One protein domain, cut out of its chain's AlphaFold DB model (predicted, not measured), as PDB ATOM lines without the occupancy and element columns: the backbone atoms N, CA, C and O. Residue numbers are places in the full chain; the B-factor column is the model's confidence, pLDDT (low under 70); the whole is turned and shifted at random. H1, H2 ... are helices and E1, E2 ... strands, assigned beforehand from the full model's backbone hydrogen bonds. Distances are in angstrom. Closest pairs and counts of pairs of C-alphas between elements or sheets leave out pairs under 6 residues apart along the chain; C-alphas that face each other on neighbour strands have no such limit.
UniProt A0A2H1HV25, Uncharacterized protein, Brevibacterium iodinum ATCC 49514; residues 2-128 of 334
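This is residues 2 to 128 of the 334 residues of an uncharacterized protein of Brevibacterium iodinum ATCC 49514 (UniProt A0A2H1HV25). One long helix, H4, runs along the length of this domain; its last part, residues 74 to 81, packs beside a small core made of H1, H5 and the two-stranded hairpin E1 and E2. H2 crosses H4 part of the way along, the short H3 lies at the far end where H4 begins, and the loop of residues 82 to 94 folds back from H4's other end to E1. The printed part has 127 residues, with five named helices and two named strands in the order H1, H2, H3, H4, E1, E2, H5, and the sheet E1 - E2 is antiparallel. The class is mostly helix, though under half of the residues are in named elements. The whole is compact, with a radius of gyration of the C-alphas of 15.7 A and spans of 51 by 35 by 27 A.

Start at residue 2 and look first at the short antiparallel pairing of residues 7 to 8 with 16 to 17. Next comes H1, residues 20 to 31, then H2, residues 37 to 44; they are close but not clearly touching, with the C-alphas of Arg 25 and Ile 40 closest at 6.9 A. H3, residues 55 to 58, is close to but not clearly touching H4, residues 60 to 81, the closest C-alphas being those of Ala 57 and Arg 63, 6.4 A apart. H2 touches residues 66 to 74 of H4 alone, closest at the C-alphas of Glu 38 and Val 70, 5.8 A, and the two are only just about perpendicular at 73 degrees. Go on to E1, residues 95 to 99, and E2, residues 105 to 109, an antiparallel hairpin in which N 96 and O 108 are within hydrogen-bond range at 2.9 A, as are N 106 and O 98 at 2.8 A. The closest C-alphas of H4 and E1 are those of Lys 81 and Leu 95, 5.0 A apart; those of H1 and E2 are Gly 30 and Ala 109, also 5.0 A apart. H5, residues 111 to 116, touches H1, closest at the C-alphas of Leu 26 and Gly 113, 6.1 A, opposite ways at a tilt of 35.0 degrees, only just steep. H4 and H5 are apart. In H1, H2, H4 and H5 every O i to N i+4 pair is within hydrogen-bond range; H3 is too short for one.

Find C-alpha 20 at (177.626, 208.912, 138.284), where H1 begins its 16.5 A. H2 covers 10.8 A and H3 5.5 A. From C-alpha 60 at (164.062, 220.181, 163.163), H4 runs 31.4 A. E1 covers 13.8 A, E2 13.5 A and H5 8.6 A, ending at C-alpha 116 at (173.603, 200.780, 132.259).

The two C-alphas farthest apart are those of His 55 and Gly 88, 52.1 A. The printed part has no cut, and the link from H4 to E1, 13 residues, is long. The mean pLDDT of the printed part is 81.3; look for values under 70 at residues 2 to 15 and 84 to 92.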
ATOM      1  N   THR A   2     188.434 209.178 130.825       27.80
ATOM      2  CA  THR A   2     187.214 209.945 131.116       27.80
ATOM      3  C   THR A   2     186.040 209.337 130.343       27.80
ATOM      4  O   THR A   2     185.987 209.439 129.121       27.80
ATOM      5  N   ARG A   3     185.120 208.650 131.035       32.78
ATOM      6  CA  ARG A   3     183.866 208.165 130.435       32.78
ATOM      7  C   ARG A   3     182.918 209.348 130.245       32.78
ATOM      8  O   ARG A   3     182.438 209.920 131.218       32.78
ATOM      9  N   THR A   4     182.658 209.708 128.994       32.94
ATOM     10  CA  THR A   4     181.632 210.682 128.612       32.94
ATOM     11  C   THR A   4     180.254 210.187 129.074       32.94
ATOM     12  O   THR A   4     179.954 209.008 128.870       32.94
ATOM     13  N   PRO A   5     179.401 211.027 129.691       39.75
ATOM     14  CA  PRO A   5     178.059 210.613 130.083       39.75
ATOM     15  C   PRO A   5     177.228 210.262 128.845       39.75
ATOM     16  O   PRO A   5     176.989 211.102 127.978       39.75
ATOM     17  N   SER A   6     176.787 209.007 128.762       44.47
ATOM     18  CA  SER A   6     175.897 208.523 127.708       44.47
ATOM     19  C   SER A   6     174.537 209.211 127.849       44.47
ATOM     20  O   SER A   6     173.810 208.979 128.816       44.47
ATOM     21  N   ALA A   7     174.183 210.087 126.908       45.50
ATOM     22  CA  ALA A   7     172.849 210.672 126.854       45.50
ATOM     23  C   ALA A   7     171.865 209.628 126.306       45.50
ATOM     24  O   ALA A   7     171.925 209.284 125.127       45.50
ATOM     25  N   ILE A   8     170.954 209.134 127.148       52.88
ATOM     26  CA  ILE A   8     169.862 208.253 126.712       52.88
ATOM     27  C   ILE A   8     168.640 209.131 126.410       52.88
ATOM     28  O   ILE A   8     168.249 209.991 127.211       52.88
ATOM     29  N   ARG A   9     168.073 208.978 125.206       45.47
ATOM     30  CA  ARG A   9     166.887 209.734 124.770       45.47
ATOM     31  C   ARG A   9     165.649 209.235 125.519       45.47
ATOM     32  O   ARG A   9     165.508 208.048 125.769       45.47
ATOM     33  N   THR A  10     164.744 210.147 125.869       48.03
ATOM     34  CA  THR A  10     163.447 209.807 126.481       48.03
ATOM     35  C   THR A  10     162.298 210.098 125.521       48.03
ATOM     36  O   THR A  10     162.503 210.725 124.483       48.03
ATOM     37  N   ARG A  11     161.075 209.661 125.862       43.19
ATOM     38  CA  ARG A  11     159.855 209.948 125.078       43.19
ATOM     39  C   ARG A  11     159.499 211.440 124.999       43.19
ATOM     40  O   ARG A  11     158.699 211.818 124.151       43.19
ATOM     41  N   SER A  12     160.066 212.288 125.858       47.50
ATOM     42  CA  SER A  12     160.039 213.740 125.681       47.50
ATOM     43  C   SER A  12     161.380 214.178 125.084       47.50
ATOM     44  O   SER A  12     162.427 213.681 125.481       47.50
ATOM     45  N   ASN A  13     161.367 215.090 124.110       39.53
ATOM     46  CA  ASN A  13     162.510 215.494 123.267       39.53
ATOM     47  C   ASN A  13     163.731 216.124 123.993       39.53
ATOM     48  O   ASN A  13     164.514 216.843 123.376       39.53
ATOM     49  N   ARG A  14     163.935 215.883 125.293       53.50
ATOM     50  CA  ARG A  14     165.146 216.235 126.041       53.50
ATOM     51  C   ARG A  14     165.858 214.944 126.452       53.50
ATOM     52  O   ARG A  14     165.290 214.109 127.153       53.50
ATOM     53  N   GLY A  15     167.099 214.765 126.000       61.19
ATOM     54  CA  GLY A  15     167.951 213.685 126.502       61.19
ATOM     55  C   GLY A  15     168.173 213.869 128.002       61.19
ATOM     56  O   GLY A  15     168.458 214.979 128.451       61.19
ATOM     57  N   VAL A  16     168.012 212.804 128.788       71.94
ATOM     58  CA  VAL A  16     168.323 212.858 130.219       71.94
ATOM     59  C   VAL A  16     169.748 212.359 130.399       71.94
ATOM     60  O   VAL A  16     170.040 211.190 130.162       71.94
ATOM     61  N   ALA A  17     170.645 213.248 130.828       80.75
ATOM     62  CA  ALA A  17     171.997 212.854 131.203       80.75
ATOM     63  C   ALA A  17     171.949 211.971 132.459       80.75
ATOM     64  O   ALA A  17     171.308 212.335 133.453       80.75
ATOM     65  N   ILE A  18     172.621 210.820 132.412       84.69
ATOM     66  CA  ILE A  18     172.793 209.917 133.553       84.69
ATOM     67  C   ILE A  18     174.078 210.322 134.272       84.69
ATOM     68  O   ILE A  18     175.155 210.309 133.681       84.69
ATOM     69  N   SER A  19     173.957 210.710 135.540       89.50
ATOM     70  CA  SER A  19     175.106 211.074 136.371       89.50
ATOM     71  C   SER A  19     175.738 209.839 137.013       89.50
ATOM     72  O   SER A  19     175.092 208.801 137.163       89.50
ATOM     73  N   GLU A  20     176.976 209.962 137.490       89.94
ATOM     74  CA  GLU A  20     177.626 208.912 138.284       89.94
ATOM     75  C   GLU A  20     176.816 208.540 139.538       89.94
ATOM     76  O   GLU A  20     176.683 207.364 139.879       89.94
ATOM     77  N   ARG A  21     176.174 209.528 140.173       91.69
ATOM     78  CA  ARG A  21     175.262 209.295 141.298       91.69
ATOM     79  C   ARG A  21     174.073 208.418 140.903       91.69
ATOM     80  O   ARG A  21     173.658 207.570 141.687       91.69
ATOM     81  N   ASP A  22     173.531 208.579 139.696       92.38
ATOM     82  CA  ASP A  22     172.446 207.720 139.208       92.38
ATOM     83  C   ASP A  22     172.935 206.291 138.949       92.38
ATOM     84  O   ASP A  22     172.241 205.341 139.311       92.38
ATOM     85  N   LEU A  23     174.144 206.125 138.399       91.56
ATOM     86  CA  LEU A  23     174.762 204.806 138.235       91.56
ATOM     87  C   LEU A  23     174.957 204.118 139.593       91.56
ATOM     88  O   LEU A  23     174.588 202.958 139.744       91.56
ATOM     89  N   ASN A  24     175.446 204.838 140.605       92.38
ATOM     90  CA  ASN A  24     175.607 204.301 141.960       92.38
ATOM     91  C   ASN A  24     174.267 203.910 142.594       92.38
ATOM     92  O   ASN A  24     174.164 202.846 143.204       92.38
ATOM     93  N   ARG A  25     173.208 204.700 142.383       94.19
ATOM     94  CA  ARG A  25     171.849 204.330 142.811       94.19
ATOM     95  C   ARG A  25     171.354 203.061 142.127       94.19
ATOM     96  O   ARG A  25     170.763 202.218 142.793       94.19
ATOM     97  N   LEU A  26     171.595 202.903 140.826       92.75
ATOM     98  CA  LEU A  26     171.232 201.687 140.094       92.75
ATOM     99  C   LEU A  26     172.005 200.464 140.608       92.75
ATOM    100  O   LEU A  26     171.395 199.411 140.789       92.75
ATOM    101  N   ARG A  27     173.301 200.607 140.924       94.00
ATOM    102  CA  ARG A  27     174.103 199.547 141.568       94.00
ATOM    103  C   ARG A  27     173.517 199.140 142.911       94.00
ATOM    104  O   ARG A  27     173.280 197.959 143.150       94.00
ATOM    105  N   LEU A  28     173.209 200.126 143.753       94.31
ATOM    106  CA  LEU A  28     172.623 199.908 145.073       94.31
ATOM    107  C   LEU A  28     171.246 199.226 144.987       94.31
ATOM    108  O   LEU A  28     170.974 198.271 145.711       94.31
ATOM    109  N   LEU A  29     170.388 199.677 144.068       94.19
ATOM    110  CA  LEU A  29     169.076 199.079 143.813       94.19
ATOM    111  C   LEU A  29     169.181 197.646 143.281       94.19
ATOM    112  O   LEU A  29     168.392 196.791 143.678       94.19
ATOM    113  N   GLY A  30     170.141 197.379 142.392       92.31
ATOM    114  CA  GLY A  30     170.416 196.032 141.898       92.31
ATOM    115  C   GLY A  30     170.857 195.101 143.025       92.31
ATOM    116  O   GLY A  30     170.317 194.001 143.159       92.31
ATOM    117  N   ARG A  31     171.770 195.577 143.878       94.06
ATOM    118  CA  ARG A  31     172.358 194.825 144.993       94.06
ATOM    119  C   ARG A  31     171.316 194.355 146.000       94.06
ATOM    120  O   ARG A  31     171.340 193.196 146.406       94.06
ATOM    121  N   TRP A  32     170.399 195.238 146.385       93.62
ATOM    122  CA  TRP A  32     169.432 194.988 147.456       93.62
ATOM    123  C   TRP A  32     168.057 194.529 146.967       93.62
ATOM    124  O   TRP A  32     167.120 194.513 147.748       93.62
ATOM    125  N   HIS A  33     167.908 194.140 145.696       90.50
ATOM    126  CA  HIS A  33     166.633 193.797 145.038       90.50
ATOM    127  C   HIS A  33     165.649 194.966 144.920       90.50
ATOM    128  O   HIS A  33     165.178 195.237 143.820       90.50
ATOM    129  N   SER A  34     165.311 195.639 146.018       92.44
ATOM    130  CA  SER A  34     164.593 196.908 146.017       92.44
ATOM    131  C   SER A  34     164.881 197.745 147.247       92.44
ATOM    132  O   SER A  34     165.233 197.233 148.303       92.44
ATOM    133  N   LEU A  35     164.660 199.050 147.114       94.81
ATOM    134  CA  LEU A  35     164.827 200.029 148.180       94.81
ATOM    135  C   LEU A  35     163.737 201.094 148.115       94.81
ATOM    136  O   LEU A  35     163.158 201.348 147.058       94.81
ATOM    137  N   THR A  36     163.480 201.763 149.236       94.88
ATOM    138  CA  THR A  36     162.728 203.028 149.227       94.88
ATOM    139  C   THR A  36     163.666 204.202 148.921       94.88
ATOM    140  O   THR A  36     164.891 204.076 148.978       94.88
ATOM    141  N   ALA A  37     163.106 205.379 148.634       95.19
ATOM    142  CA  ALA A  37     163.912 206.593 148.479       95.19
ATOM    143  C   ALA A  37     164.689 206.956 149.761       95.19
ATOM    144  O   ALA A  37     165.778 207.512 149.671       95.19
ATOM    145  N   GLU A  38     164.163 206.615 150.941       94.75
ATOM    146  CA  GLU A  38     164.840 206.867 152.219       94.75
ATOM    147  C   GLU A  38     166.108 206.027 152.367       94.75
ATOM    148  O   GLU A  38     167.137 206.571 152.752       94.75
ATOM    149  N   HIS A  39     166.083 204.748 151.980       94.88
ATOM    150  CA  HIS A  39     167.288 203.908 151.972       94.88
ATOM    151  C   HIS A  39     168.374 204.493 151.061       94.88
ATOM    152  O   HIS A  39     169.534 204.582 151.454       94.88
ATOM    153  N   ILE A  40     167.990 204.951 149.863       95.00
ATOM    154  CA  ILE A  40     168.924 205.594 148.931       95.00
ATOM    155  C   ILE A  40     169.560 206.819 149.586       95.00
ATOM    156  O   ILE A  40     170.779 206.948 149.584       95.00
ATOM    157  N   VAL A  41     168.767 207.703 150.195       94.81
ATOM    158  CA  VAL A  41     169.316 208.900 150.845       94.81
ATOM    159  C   VAL A  41     170.201 208.541 152.038       94.81
ATOM    160  O   VAL A  41     171.239 209.172 152.204       94.81
ATOM    161  N   ARG A  42     169.859 207.516 152.826       91.81
ATOM    162  CA  ARG A  42     170.698 207.040 153.941       91.81
ATOM    163  C   ARG A  42     172.068 206.550 153.480       91.81
ATOM    164  O   ARG A  42     173.043 206.796 154.175       91.81
ATOM    165  N   SER A  43     172.149 205.929 152.303       91.06
ATOM    166  CA  SER A  43     173.432 205.526 151.704       91.06
ATOM    167  C   SER A  43     174.273 206.700 151.182       91.06
ATOM    168  O   SER A  43     175.469 206.555 150.962       91.06
ATOM    169  N   GLU A  44     173.653 207.863 150.962       91.94
ATOM    170  CA  GLU A  44     174.280 209.043 150.351       91.94
ATOM    171  C   GLU A  44     174.534 210.180 151.348       91.94
ATOM    172  O   GLU A  44     175.047 211.230 150.960       91.94
ATOM    173  N   GLN A  45     174.077 210.050 152.593       90.38
ATOM    174  CA  GLN A  45     174.077 211.121 153.585       90.38
ATOM    175  C   GLN A  45     174.630 210.619 154.919       90.38
ATOM    176  O   GLN A  45     174.352 209.480 155.302       90.38
ATOM    177  N   PRO A  46     175.345 211.474 155.672       87.12
ATOM    178  CA  PRO A  46     175.894 211.088 156.962       87.12
ATOM    179  C   PRO A  46     174.781 210.671 157.925       87.12
ATOM    180  O   PRO A  46     173.687 211.250 157.926       87.12
ATOM    181  N   SER A  47     175.087 209.696 158.784       84.75
ATOM    182  CA  SER A  47     174.142 209.161 159.771       84.75
ATOM    183  C   SER A  47     173.559 210.244 160.681       84.75
ATOM    184  O   SER A  47     172.430 210.110 161.141       84.75
ATOM    185  N   THR A  48     174.279 211.352 160.884       86.19
ATOM    186  CA  THR A  48     173.884 212.481 161.746       86.19
ATOM    187  C   THR A  48     172.620 213.193 161.293       86.19
ATOM    188  O   THR A  48     172.061 213.969 162.070       86.19
ATOM    189  N   LEU A  49     172.154 212.926 160.069       87.19
ATOM    190  CA  LEU A  49     170.921 213.477 159.513       87.19
ATOM    191  C   LEU A  49     169.703 212.560 159.667       87.19
ATOM    192  O   LEU A  49     168.585 213.027 159.460       87.19
ATOM    193  N   TRP A  50     169.891 211.278 159.986       85.94
ATOM    194  CA  TRP A  50     168.805 210.294 159.914       85.94
ATOM    195  C   TRP A  50     168.834 209.202 160.986       85.94
ATOM    196  O   TRP A  50     167.821 208.534 161.185       85.94
ATOM    197  N   SER A  51     169.954 208.990 161.677       84.75
ATOM    198  CA  SER A  51     170.057 207.965 162.713       84.75
ATOM    199  C   SER A  51     169.300 208.397 163.971       84.75
ATOM    200  O   SER A  51     169.641 209.428 164.554       84.75
ATOM    201  N   PRO A  52     168.325 207.614 164.463       82.25
ATOM    202  CA  PRO A  52     167.539 207.974 165.642       82.25
ATOM    203  C   PRO A  52     168.385 208.043 166.920       82.25
ATOM    204  O   PRO A  52     167.996 208.717 167.874       82.25
ATOM    205  N   THR A  53     169.544 207.381 166.937       80.19
ATOM    206  CA  THR A  53     170.470 207.364 168.078       80.19
ATOM    207  C   THR A  53     171.324 208.627 168.178       80.19
ATOM    208  O   THR A  53     171.944 208.863 169.211       80.19
ATOM    209  N   GLN A  54     171.347 209.472 167.143       80.50
ATOM    210  CA  GLN A  54     172.151 210.691 167.122       80.50
ATOM    211  C   GLN A  54     171.286 211.917 167.416       80.50
ATOM    212  O   GLN A  54     170.321 212.204 166.710       80.50
ATOM    213  N   HIS A  55     171.663 212.682 168.446       81.44
ATOM    214  CA  HIS A  55     170.900 213.854 168.887       81.44
ATOM    215  C   HIS A  55     170.708 214.890 167.764       81.44
ATOM    216  O   HIS A  55     169.617 215.433 167.596       81.44
ATOM    217  N   SER A  56     171.729 215.095 166.922       80.25
ATOM    218  CA  SER A  56     171.659 216.003 165.769       80.25
ATOM    219  C   SER A  56     170.540 215.643 164.789       80.25
ATOM    220  O   SER A  56     169.885 216.543 164.264       80.25
ATOM    221  N   ALA A  57     170.273 214.349 164.581       82.12
ATOM    222  CA  ALA A  57     169.253 213.868 163.649       82.12
ATOM    223  C   ALA A  57     167.830 214.203 164.121       82.12
ATOM    224  O   ALA A  57     166.905 214.274 163.315       82.12
ATOM    225  N   GLN A  58     167.647 214.444 165.421       83.62
ATOM    226  CA  GLN A  58     166.357 214.798 166.013       83.62
ATOM    227  C   GLN A  58     166.046 216.299 165.880       83.62
ATOM    228  O   GLN A  58     164.887 216.717 166.017       83.62
ATOM    229  N   SER A  59     167.045 217.127 165.547       92.00
ATOM    230  CA  SER A  59     166.837 218.560 165.326       92.00
ATOM    231  C   SER A  59     165.845 218.808 164.171       92.00
ATOM    232  O   SER A  59     165.824 218.055 163.189       92.00
ATOM    233  N   PRO A  60     164.977 219.837 164.255       93.00
ATOM    234  CA  PRO A  60     164.062 220.181 163.163       93.00
ATOM    235  C   PRO A  60     164.788 220.450 161.838       93.00
ATOM    236  O   PRO A  60     164.313 220.051 160.776       93.00
ATOM    237  N   GLU A  61     165.963 221.077 161.906       93.25
ATOM    238  CA  GLU A  61     166.778 221.394 160.736       93.25
ATOM    239  C   GLU A  61     167.312 220.134 160.043       93.25
ATOM    240  O   GLU A  61     167.142 219.991 158.827       93.25
ATOM    241  N   ALA A  62     167.896 219.190 160.794       91.62
ATOM    242  CA  ALA A  62     168.392 217.934 160.231       91.62
ATOM    243  C   ALA A  62     167.260 217.121 159.593       91.62
ATOM    244  O   ALA A  62     167.393 216.674 158.451       91.62
ATOM    245  N   ARG A  63     166.107 217.021 160.272       90.44
ATOM    246  CA  ARG A  63     164.906 216.362 159.732       90.44
ATOM    247  C   ARG A  63     164.431 217.011 158.436       90.44
ATOM    248  O   ARG A  63     164.146 216.309 157.467       90.44
ATOM    249  N   ALA A  64     164.390 218.342 158.380       93.88
ATOM    250  CA  ALA A  64     164.008 219.068 157.172       93.88
ATOM    251  C   ALA A  64     165.017 218.854 156.030       93.88
ATOM    252  O   ALA A  64     164.618 218.667 154.878       93.88
ATOM    253  N   LYS A  65     166.323 218.839 156.332       94.81
ATOM    254  CA  LYS A  65     167.384 218.557 155.354       94.81
ATOM    255  C   LYS A  65     167.259 217.142 154.785       94.81
ATOM    256  O   LYS A  65     167.285 216.988 153.563       94.81
ATOM    257  N   PHE A  66     167.055 216.139 155.639       93.62
ATOM    258  CA  PHE A  66     166.825 214.759 155.210       93.62
ATOM    259  C   PHE A  66     165.553 214.638 154.360       93.62
ATOM    260  O   PHE A  66     165.603 214.100 153.256       93.62
ATOM    261  N   GLY A  67     164.439 215.237 154.795       94.62
ATOM    262  CA  GLY A  67     163.184 215.254 154.036       94.62
ATOM    263  C   GLY A  67     163.331 215.870 152.639       94.62
ATOM    264  O   GLY A  67     162.877 215.289 151.651       94.62
ATOM    265  N   ARG A  68     164.045 217.000 152.512       96.50
ATOM    266  CA  ARG A  68     164.349 217.609 151.201       96.50
ATOM    267  C   ARG A  68     165.182 216.686 150.312       96.50
ATOM    268  O   ARG A  68     164.912 216.606 149.112       96.50
ATOM    269  N   ALA A  69     166.166 215.988 150.879       96.31
ATOM    270  CA  ALA A  69     166.984 215.028 150.142       96.31
ATOM    271  C   ALA A  69     166.151 213.833 149.645       96.31
ATOM    272  O   ALA A  69     166.293 213.434 148.488       96.31
ATOM    273  N   VAL A  70     165.228 213.321 150.466       96.06
ATOM    274  CA  VAL A  70     164.291 212.249 150.087       96.06
ATOM    275  C   VAL A  70     163.383 212.689 148.943       96.06
ATOM    276  O   VAL A  70     163.250 211.965 147.955       96.06
ATOM    277  N   GLU A  71     162.811 213.891 149.004       96.94
ATOM    278  CA  GLU A  71     161.975 214.411 147.916       96.94
ATOM    279  C   GLU A  71     162.766 214.655 146.624       96.94
ATOM    280  O   GLU A  71     162.289 214.347 145.526       96.94
ATOM    281  N   ALA A  72     164.005 215.141 146.729       95.75
ATOM    282  CA  ALA A  72     164.899 215.263 145.581       95.75
ATOM    283  C   ALA A  72     165.228 213.892 144.962       95.75
ATOM    284  O   ALA A  72     165.170 213.743 143.738       95.75
ATOM    285  N   ALA A  73     165.499 212.874 145.787       95.25
ATOM    286  CA  ALA A  73     165.726 211.506 145.330       95.25
ATOM    287  C   ALA A  73     164.482 210.929 144.637       95.25
ATOM    288  O   ALA A  73     164.593 210.432 143.519       95.25
ATOM    289  N   LYS A  74     163.282 211.077 145.218       95.31
ATOM    290  CA  LYS A  74     162.014 210.657 144.590       95.31
ATOM    291  C   LYS A  74     161.793 211.324 143.234       95.31
ATOM    292  O   LYS A  74     161.404 210.654 142.277       95.31
ATOM    293  N   ARG A  75     162.025 212.640 143.124       93.56
ATOM    294  CA  ARG A  75     161.940 213.358 141.836       93.56
ATOM    295  C   ARG A  75     162.899 212.754 140.815       93.56
ATOM    296  O   ARG A  75     162.463 212.423 139.717       93.56
ATOM    297  N   ARG A  76     164.162 212.534 141.194       92.69
ATOM    298  CA  ARG A  76     165.163 211.966 140.284       92.69
ATOM    299  C   ARG A  76     164.839 210.530 139.867       92.69
ATOM    300  O   ARG A  76     164.935 210.218 138.687       92.69
ATOM    301  N   LEU A  77     164.395 209.678 140.790       92.00
ATOM    302  CA  LEU A  77     163.995 208.298 140.488       92.00
ATOM    303  C   LEU A  77     162.799 208.245 139.530       92.00
ATOM    304  O   LEU A  77     162.774 207.406 138.634       92.00
ATOM    305  N   ARG A  78     161.834 209.167 139.661       89.50
ATOM    306  CA  ARG A  78     160.742 209.305 138.682       89.50
ATOM    307  C   ARG A  78     161.259 209.673 137.293       89.50
ATOM    308  O   ARG A  78     160.778 209.108 136.317       89.50
ATOM    309  N   THR A  79     162.245 210.566 137.202       87.25
ATOM    310  CA  THR A  79     162.897 210.887 135.924       87.25
ATOM    311  C   THR A  79     163.589 209.661 135.331       87.25
ATOM    312  O   THR A  79     163.349 209.352 134.173       87.25
ATOM    313  N   LEU A  80     164.391 208.930 136.114       85.50
ATOM    314  CA  LEU A  80     165.094 207.729 135.639       85.50
ATOM    315  C   LEU A  80     164.131 206.612 135.207       85.50
ATOM    316  O   LEU A  80     164.382 205.940 134.215       85.50
ATOM    317  N   LYS A  81     163.001 206.446 135.908       84.88
ATOM    318  CA  LYS A  81     161.929 205.518 135.517       84.88
ATOM    319  C   LYS A  81     161.354 205.838 134.133       84.88
ATOM    320  O   LYS A  81     160.887 204.934 133.458       84.88
ATOM    321  N   ALA A  82     161.353 207.102 133.715       80.88
ATOM    322  CA  ALA A  82     160.823 207.509 132.414       80.88
ATOM    323  C   ALA A  82     161.813 207.295 131.249       80.88
ATOM    324  O   ALA A  82     161.445 207.520 130.097       80.88
ATOM    325  N   ILE A  83     163.057 206.892 131.536       75.25
ATOM    326  CA  ILE A  83     164.078 206.610 130.522       75.25
ATOM    327  C   ILE A  83     163.924 205.161 130.048       75.25
ATOM    328  O   ILE A  83     164.096 204.240 130.847       75.25
ATOM    329  N   GLU A  84     163.643 204.977 128.756       67.56
ATOM    330  CA  GLU A  84     163.609 203.690 128.046       67.56
ATOM    331  C   GLU A  84     164.762 203.673 127.027       67.56
ATOM    332  O   GLU A  84     164.950 204.660 126.322       67.56
ATOM    333  N   ASP A  85     165.539 202.586 126.955       58.19
ATOM    334  CA  ASP A  85     166.766 202.521 126.126       58.19
ATOM    335  C   ASP A  85     166.481 202.489 124.612       58.19
ATOM    336  O   ASP A  85     167.317 202.880 123.810       58.19
ATOM    337  N   ASP A  86     165.269 202.112 124.205       56.12
ATOM    338  CA  ASP A  86     164.745 202.334 122.857       56.12
ATOM    339  C   ASP A  86     163.227 202.072 122.890       56.12
ATOM    340  O   ASP A  86     162.816 200.919 123.094       56.12
ATOM    341  N   PRO A  87     162.363 203.094 122.726       51.28
ATOM    342  CA  PRO A  87     160.914 202.899 122.733       51.28
ATOM    343  C   PRO A  87     160.434 201.902 121.665       51.28
ATOM    344  O   PRO A  87     159.377 201.299 121.844       51.28
ATOM    345  N   GLY A  88     161.197 201.709 120.578       47.25
ATOM    346  CA  GLY A  88     160.858 200.800 119.480       47.25
ATOM    347  C   GLY A  88     161.190 199.326 119.738       47.25
ATOM    348  O   GLY A  88     160.604 198.459 119.097       47.25
ATOM    349  N   ILE A  89     162.089 199.026 120.686       52.41
ATOM    350  CA  ILE A  89     162.557 197.655 120.982       52.41
ATOM    351  C   ILE A  89     161.902 197.098 122.265       52.41
ATOM    352  O   ILE A  89     161.993 195.908 122.561       52.41
ATOM    353  N   GLY A  90     161.192 197.931 123.036       51.25
ATOM    354  CA  GLY A  90     160.411 197.472 124.194       51.25
ATOM    355  C   GLY A  90     161.260 196.969 125.368       51.25
ATOM    356  O   GLY A  90     160.802 196.147 126.161       51.25
ATOM    357  N   LEU A  91     162.498 197.457 125.501       56.50
ATOM    358  CA  LEU A  91     163.457 197.011 126.524       56.50
ATOM    359  C   LEU A  91     163.107 197.459 127.959       56.50
ATOM    360  O   LEU A  91     163.664 196.933 128.925       56.50
ATOM    361  N   GLY A  92     162.141 198.369 128.108       65.25
ATOM    362  CA  GLY A  92     161.621 198.829 129.395       65.25
ATOM    363  C   GLY A  92     162.460 199.934 130.055       65.25
ATOM    364  O   GLY A  92     163.470 200.375 129.502       65.25
ATOM    365  N   PRO A  93     162.027 200.417 131.233       77.56
ATOM    366  CA  PRO A  93     162.644 201.559 131.898       77.56
ATOM    367  C   PRO A  93     163.960 201.194 132.597       77.56
ATOM    368  O   PRO A  93     164.155 200.035 132.961       77.56
ATOM    369  N   LEU A  94     164.828 202.171 132.894       84.81
ATOM    370  CA  LEU A  94     166.045 201.943 133.703       84.81
ATOM    371  C   LEU A  94     165.745 201.392 135.104       84.81
ATOM    372  O   LEU A  94     166.496 200.583 135.645       84.81
ATOM    373  N   LEU A  95     164.645 201.822 135.713       88.88
ATOM    374  CA  LEU A  95     164.221 201.318 137.013       88.88
ATOM    375  C   LEU A  95     162.723 201.062 137.028       88.88
ATOM    376  O   LEU A  95     161.948 201.767 136.382       88.88
ATOM    377  N   GLY A  96     162.320 200.050 137.784       88.44
ATOM    378  CA  GLY A  96     160.924 199.743 138.039       88.44
ATOM    379  C   GLY A  96     160.482 200.210 139.421       88.44
ATOM    380  O   GLY A  96     161.288 200.587 140.276       88.44
ATOM    381  N   THR A  97     159.168 200.181 139.637       90.00
ATOM    382  CA  THR A  97     158.558 200.499 140.930       90.00
ATOM    383  C   THR A  97     157.489 199.485 141.289       90.00
ATOM    384  O   THR A  97     156.743 199.065 140.407       90.00
ATOM    385  N   ALA A  98     157.351 199.175 142.571       87.06
ATOM    386  CA  ALA A  98     156.231 198.419 143.113       87.06
ATOM    387  C   ALA A  98     155.688 199.107 144.370       87.06
ATOM    388  O   ALA A  98     156.437 199.757 145.100       87.06
ATOM    389  N   LEU A  99     154.390 198.957 144.627       87.94
ATOM    390  CA  LEU A  99     153.796 199.355 145.897       87.94
ATOM    391  C   LEU A  99     153.892 198.169 146.859       87.94
ATOM    392  O   LEU A  99     153.376 197.093 146.562       87.94
ATOM    393  N   ALA A 100     154.592 198.342 147.976       83.88
ATOM    394  CA  ALA A 100     154.625 197.330 149.026       83.88
ATOM    395  C   ALA A 100     153.303 197.322 149.810       83.88
ATOM    396  O   ALA A 100     152.545 198.290 149.784       83.88
ATOM    397  N   SER A 101     153.042 196.241 150.551       78.88
ATOM    398  CA  SER A 101     151.799 196.051 151.319       78.88
ATOM    399  C   SER A 101     151.523 197.146 152.356       78.88
ATOM    400  O   SER A 101     150.374 197.383 152.708       78.88
ATOM    401  N   ASN A 102     152.559 197.841 152.822       79.69
ATOM    402  CA  ASN A 102     152.467 198.964 153.756       79.69
ATOM    403  C   ASN A 102     152.332 200.338 153.067       79.69
ATOM    404  O   ASN A 102     152.482 201.365 153.720       79.69
ATOM    405  N   GLY A 103     152.117 200.375 151.748       84.44
ATOM    406  CA  GLY A 103     151.969 201.608 150.972       84.44
ATOM    407  C   GLY A 103     153.282 202.309 150.603       84.44
ATOM    408  O   GLY A 103     153.259 203.301 149.874       84.44
ATOM    409  N   ALA A 104     154.442 201.810 151.040       88.38
ATOM    410  CA  ALA A 104     155.725 202.379 150.639       88.38
ATOM    411  C   ALA A 104     156.075 202.007 149.185       88.38
ATOM    412  O   ALA A 104     155.840 200.888 148.722       88.38
ATOM    413  N   THR A 105     156.671 202.951 148.451       91.25
ATOM    414  CA  THR A 105     157.152 202.705 147.083       91.25
ATOM    415  C   THR A 105     158.518 202.026 147.116       91.25
ATOM    416  O   THR A 105     159.503 202.617 147.563       91.25
ATOM    417  N   ALA A 106     158.571 200.805 146.592       92.50
ATOM    418  CA  ALA A 106     159.794 200.083 146.288       92.50
ATOM    419  C   ALA A 106     160.302 200.499 144.906       92.50
ATOM    420  O   ALA A 106     159.554 200.439 143.930       92.50
ATOM    421  N   TYR A 107     161.569 200.873 144.811       93.88
ATOM    422  CA  TYR A 107     162.298 201.068 143.562       93.88
ATOM    423  C   TYR A 107     163.231 199.876 143.358       93.88
ATOM    424  O   TYR A 107     163.762 199.355 144.336       93.88
ATOM    425  N   PHE A 108     163.454 199.448 142.119       92.62
ATOM    426  CA  PHE A 108     164.423 198.397 141.788       92.62
ATOM    427  C   PHE A 108     165.080 198.670 140.435       92.62
ATOM    428  O   PHE A 108     164.455 199.252 139.548       92.62
ATOM    429  N   ALA A 109     166.331 198.244 140.265       91.81
ATOM    430  CA  ALA A 109     166.999 198.317 138.970       91.81
ATOM    431  C   ALA A 109     166.389 197.269 138.029       91.81
ATOM    432  O   ALA A 109     166.271 196.098 138.392       91.81
ATOM    433  N   SER A 110     165.993 197.685 136.826       88.12
ATOM    434  CA  SER A 110     165.599 196.733 135.786       88.12
ATOM    435  C   SER A 110     166.840 196.059 135.191       88.12
ATOM    436  O   SER A 110     167.976 196.431 135.500       88.12
ATOM    437  N   ARG A 111     166.645 195.111 134.269       85.44
ATOM    438  CA  ARG A 111     167.746 194.557 133.468       85.44
ATOM    439  C   ARG A 111     168.552 195.646 132.750       85.44
ATOM    440  O   ARG A 111     169.779 195.592 132.735       85.44
ATOM    441  N   ILE A 112     167.874 196.640 132.178       84.31
ATOM    442  CA  ILE A 112     168.522 197.757 131.480       84.31
ATOM    443  C   ILE A 112     169.231 198.676 132.471       84.31
ATOM    444  O   ILE A 112     170.361 199.085 132.215       84.31
ATOM    445  N   GLY A 113     168.625 198.946 133.630       87.81
ATOM    446  CA  GLY A 113     169.282 199.685 134.708       87.81
ATOM    447  C   GLY A 113     170.581 199.029 135.162       87.81
ATOM    448  O   GLY A 113     171.603 199.703 135.258       87.81
ATOM    449  N   ALA A 114     170.559 197.711 135.375       88.12
ATOM    450  CA  ALA A 114     171.744 196.933 135.726       88.12
ATOM    451  C   ALA A 114     172.828 197.037 134.647       88.12
ATOM    452  O   ALA A 114     173.956 197.416 134.953       88.12
ATOM    453  N   ARG A 115     172.474 196.806 133.377       86.69
ATOM    454  CA  ARG A 115     173.409 196.930 132.248       86.69
ATOM    455  C   ARG A 115     174.006 198.335 132.147       86.69
ATOM    456  O   ARG A 115     175.214 198.474 131.988       86.69
ATOM    457  N   THR A 116     173.179 199.369 132.288       86.69
ATOM    458  CA  THR A 116     173.603 200.780 132.259       86.69
ATOM    459  C   THR A 116     174.577 201.091 133.395       86.69
ATOM    460  O   THR A 116     175.552 201.810 133.205       86.69
ATOM    461  N   ALA A 117     174.352 200.500 134.569       88.56
ATOM    462  CA  ALA A 117     175.226 200.614 135.730       88.56
ATOM    463  C   ALA A 117     176.517 199.775 135.635       88.56
ATOM    464  O   ALA A 117     177.391 199.903 136.500       88.56
ATOM    465  N   GLY A 118     176.656 198.946 134.596       87.06
ATOM    466  CA  GLY A 118     177.764 198.005 134.436       87.06
ATOM    467  C   GLY A 118     177.681 196.801 135.372       87.06
ATOM    468  O   GLY A 118     178.705 196.194 135.654       87.06
ATOM    469  N   LEU A 119     176.491 196.469 135.880       87.12
ATOM    470  CA  LEU A 119     176.290 195.292 136.719       87.12
ATOM    471  C   LEU A 119     176.201 194.026 135.850       87.12
ATOM    472  O   LEU A 119     175.415 194.008 134.896       87.12
ATOM    473  N   PRO A 120     176.910 192.941 136.203       82.06
ATOM    474  CA  PRO A 120     176.892 191.689 135.445       82.06
ATOM    475  C   PRO A 120     175.660 190.817 135.741       82.06
ATOM    476  O   PRO A 120     175.520 189.713 135.217       82.06
ATOM    477  N   TRP A 121     174.740 191.290 136.585       85.50
ATOM    478  CA  TRP A 121     173.587 190.512 137.022       85.50
ATOM    479  C   TRP A 121     172.442 190.533 136.008       85.50
ATOM    480  O   TRP A 121     171.950 191.589 135.602       85.50
ATOM    481  N   ASN A 122     171.912 189.352 135.689       81.56
ATOM    482  CA  ASN A 122     170.692 189.222 134.894       81.56
ATOM    483  C   ASN A 122     169.447 189.495 135.754       81.56
ATOM    484  O   ASN A 122     168.788 188.578 136.254       81.56
ATOM    485  N   LEU A 123     169.134 190.777 135.961       83.56
ATOM    486  CA  LEU A 123     167.962 191.184 136.731       83.56
ATOM    487  C   LEU A 123     166.656 190.951 135.959       83.56
ATOM    488  O   LEU A 123     166.610 190.924 134.726       83.56
ATOM    489  N   ARG A 124     165.568 190.780 136.716       77.38
ATOM    490  CA  ARG A 124     164.207 190.711 136.173       77.38
ATOM    491  C   ARG A 124     163.699 192.117 135.851       77.38
ATOM    492  O   ARG A 124     164.111 193.097 136.463       77.38
ATOM    493  N   ASN A 125     162.732 192.201 134.941       73.56
ATOM    494  CA  ASN A 125     162.059 193.463 134.608       73.56
ATOM    495  C   ASN A 125     160.987 193.866 135.639       73.56
ATOM    496  O   ASN A 125     160.490 194.987 135.603       73.56
ATOM    497  N   ALA A 126     160.642 192.964 136.561       77.62
ATOM    498  CA  ALA A 126     159.668 193.180 137.623       77.62
ATOM    499  C   ALA A 126     160.162 192.589 138.949       77.62
ATOM    500  O   ALA A 126     160.910 191.604 138.958       77.62
ATOM    501  N   ILE A 127     159.695 193.159 140.062       81.38
ATOM    502  CA  ILE A 127     159.942 192.646 141.410       81.38
ATOM    503  C   ILE A 127     158.678 192.029 142.007       81.38
ATOM    504  O   ILE A 127     157.570 192.484 141.739       81.38
ATOM    505  N   ASN A 128     158.852 191.013 142.853       82.00
ATOM    506  CA  ASN A 128     157.798 190.523 143.733       82.00
ATOM    507  C   ASN A 128     157.641 191.484 144.937       82.00
ATOM    508  O   ASN A 128     158.566 191.580 145.743       82.00
TER     509      ASN A 128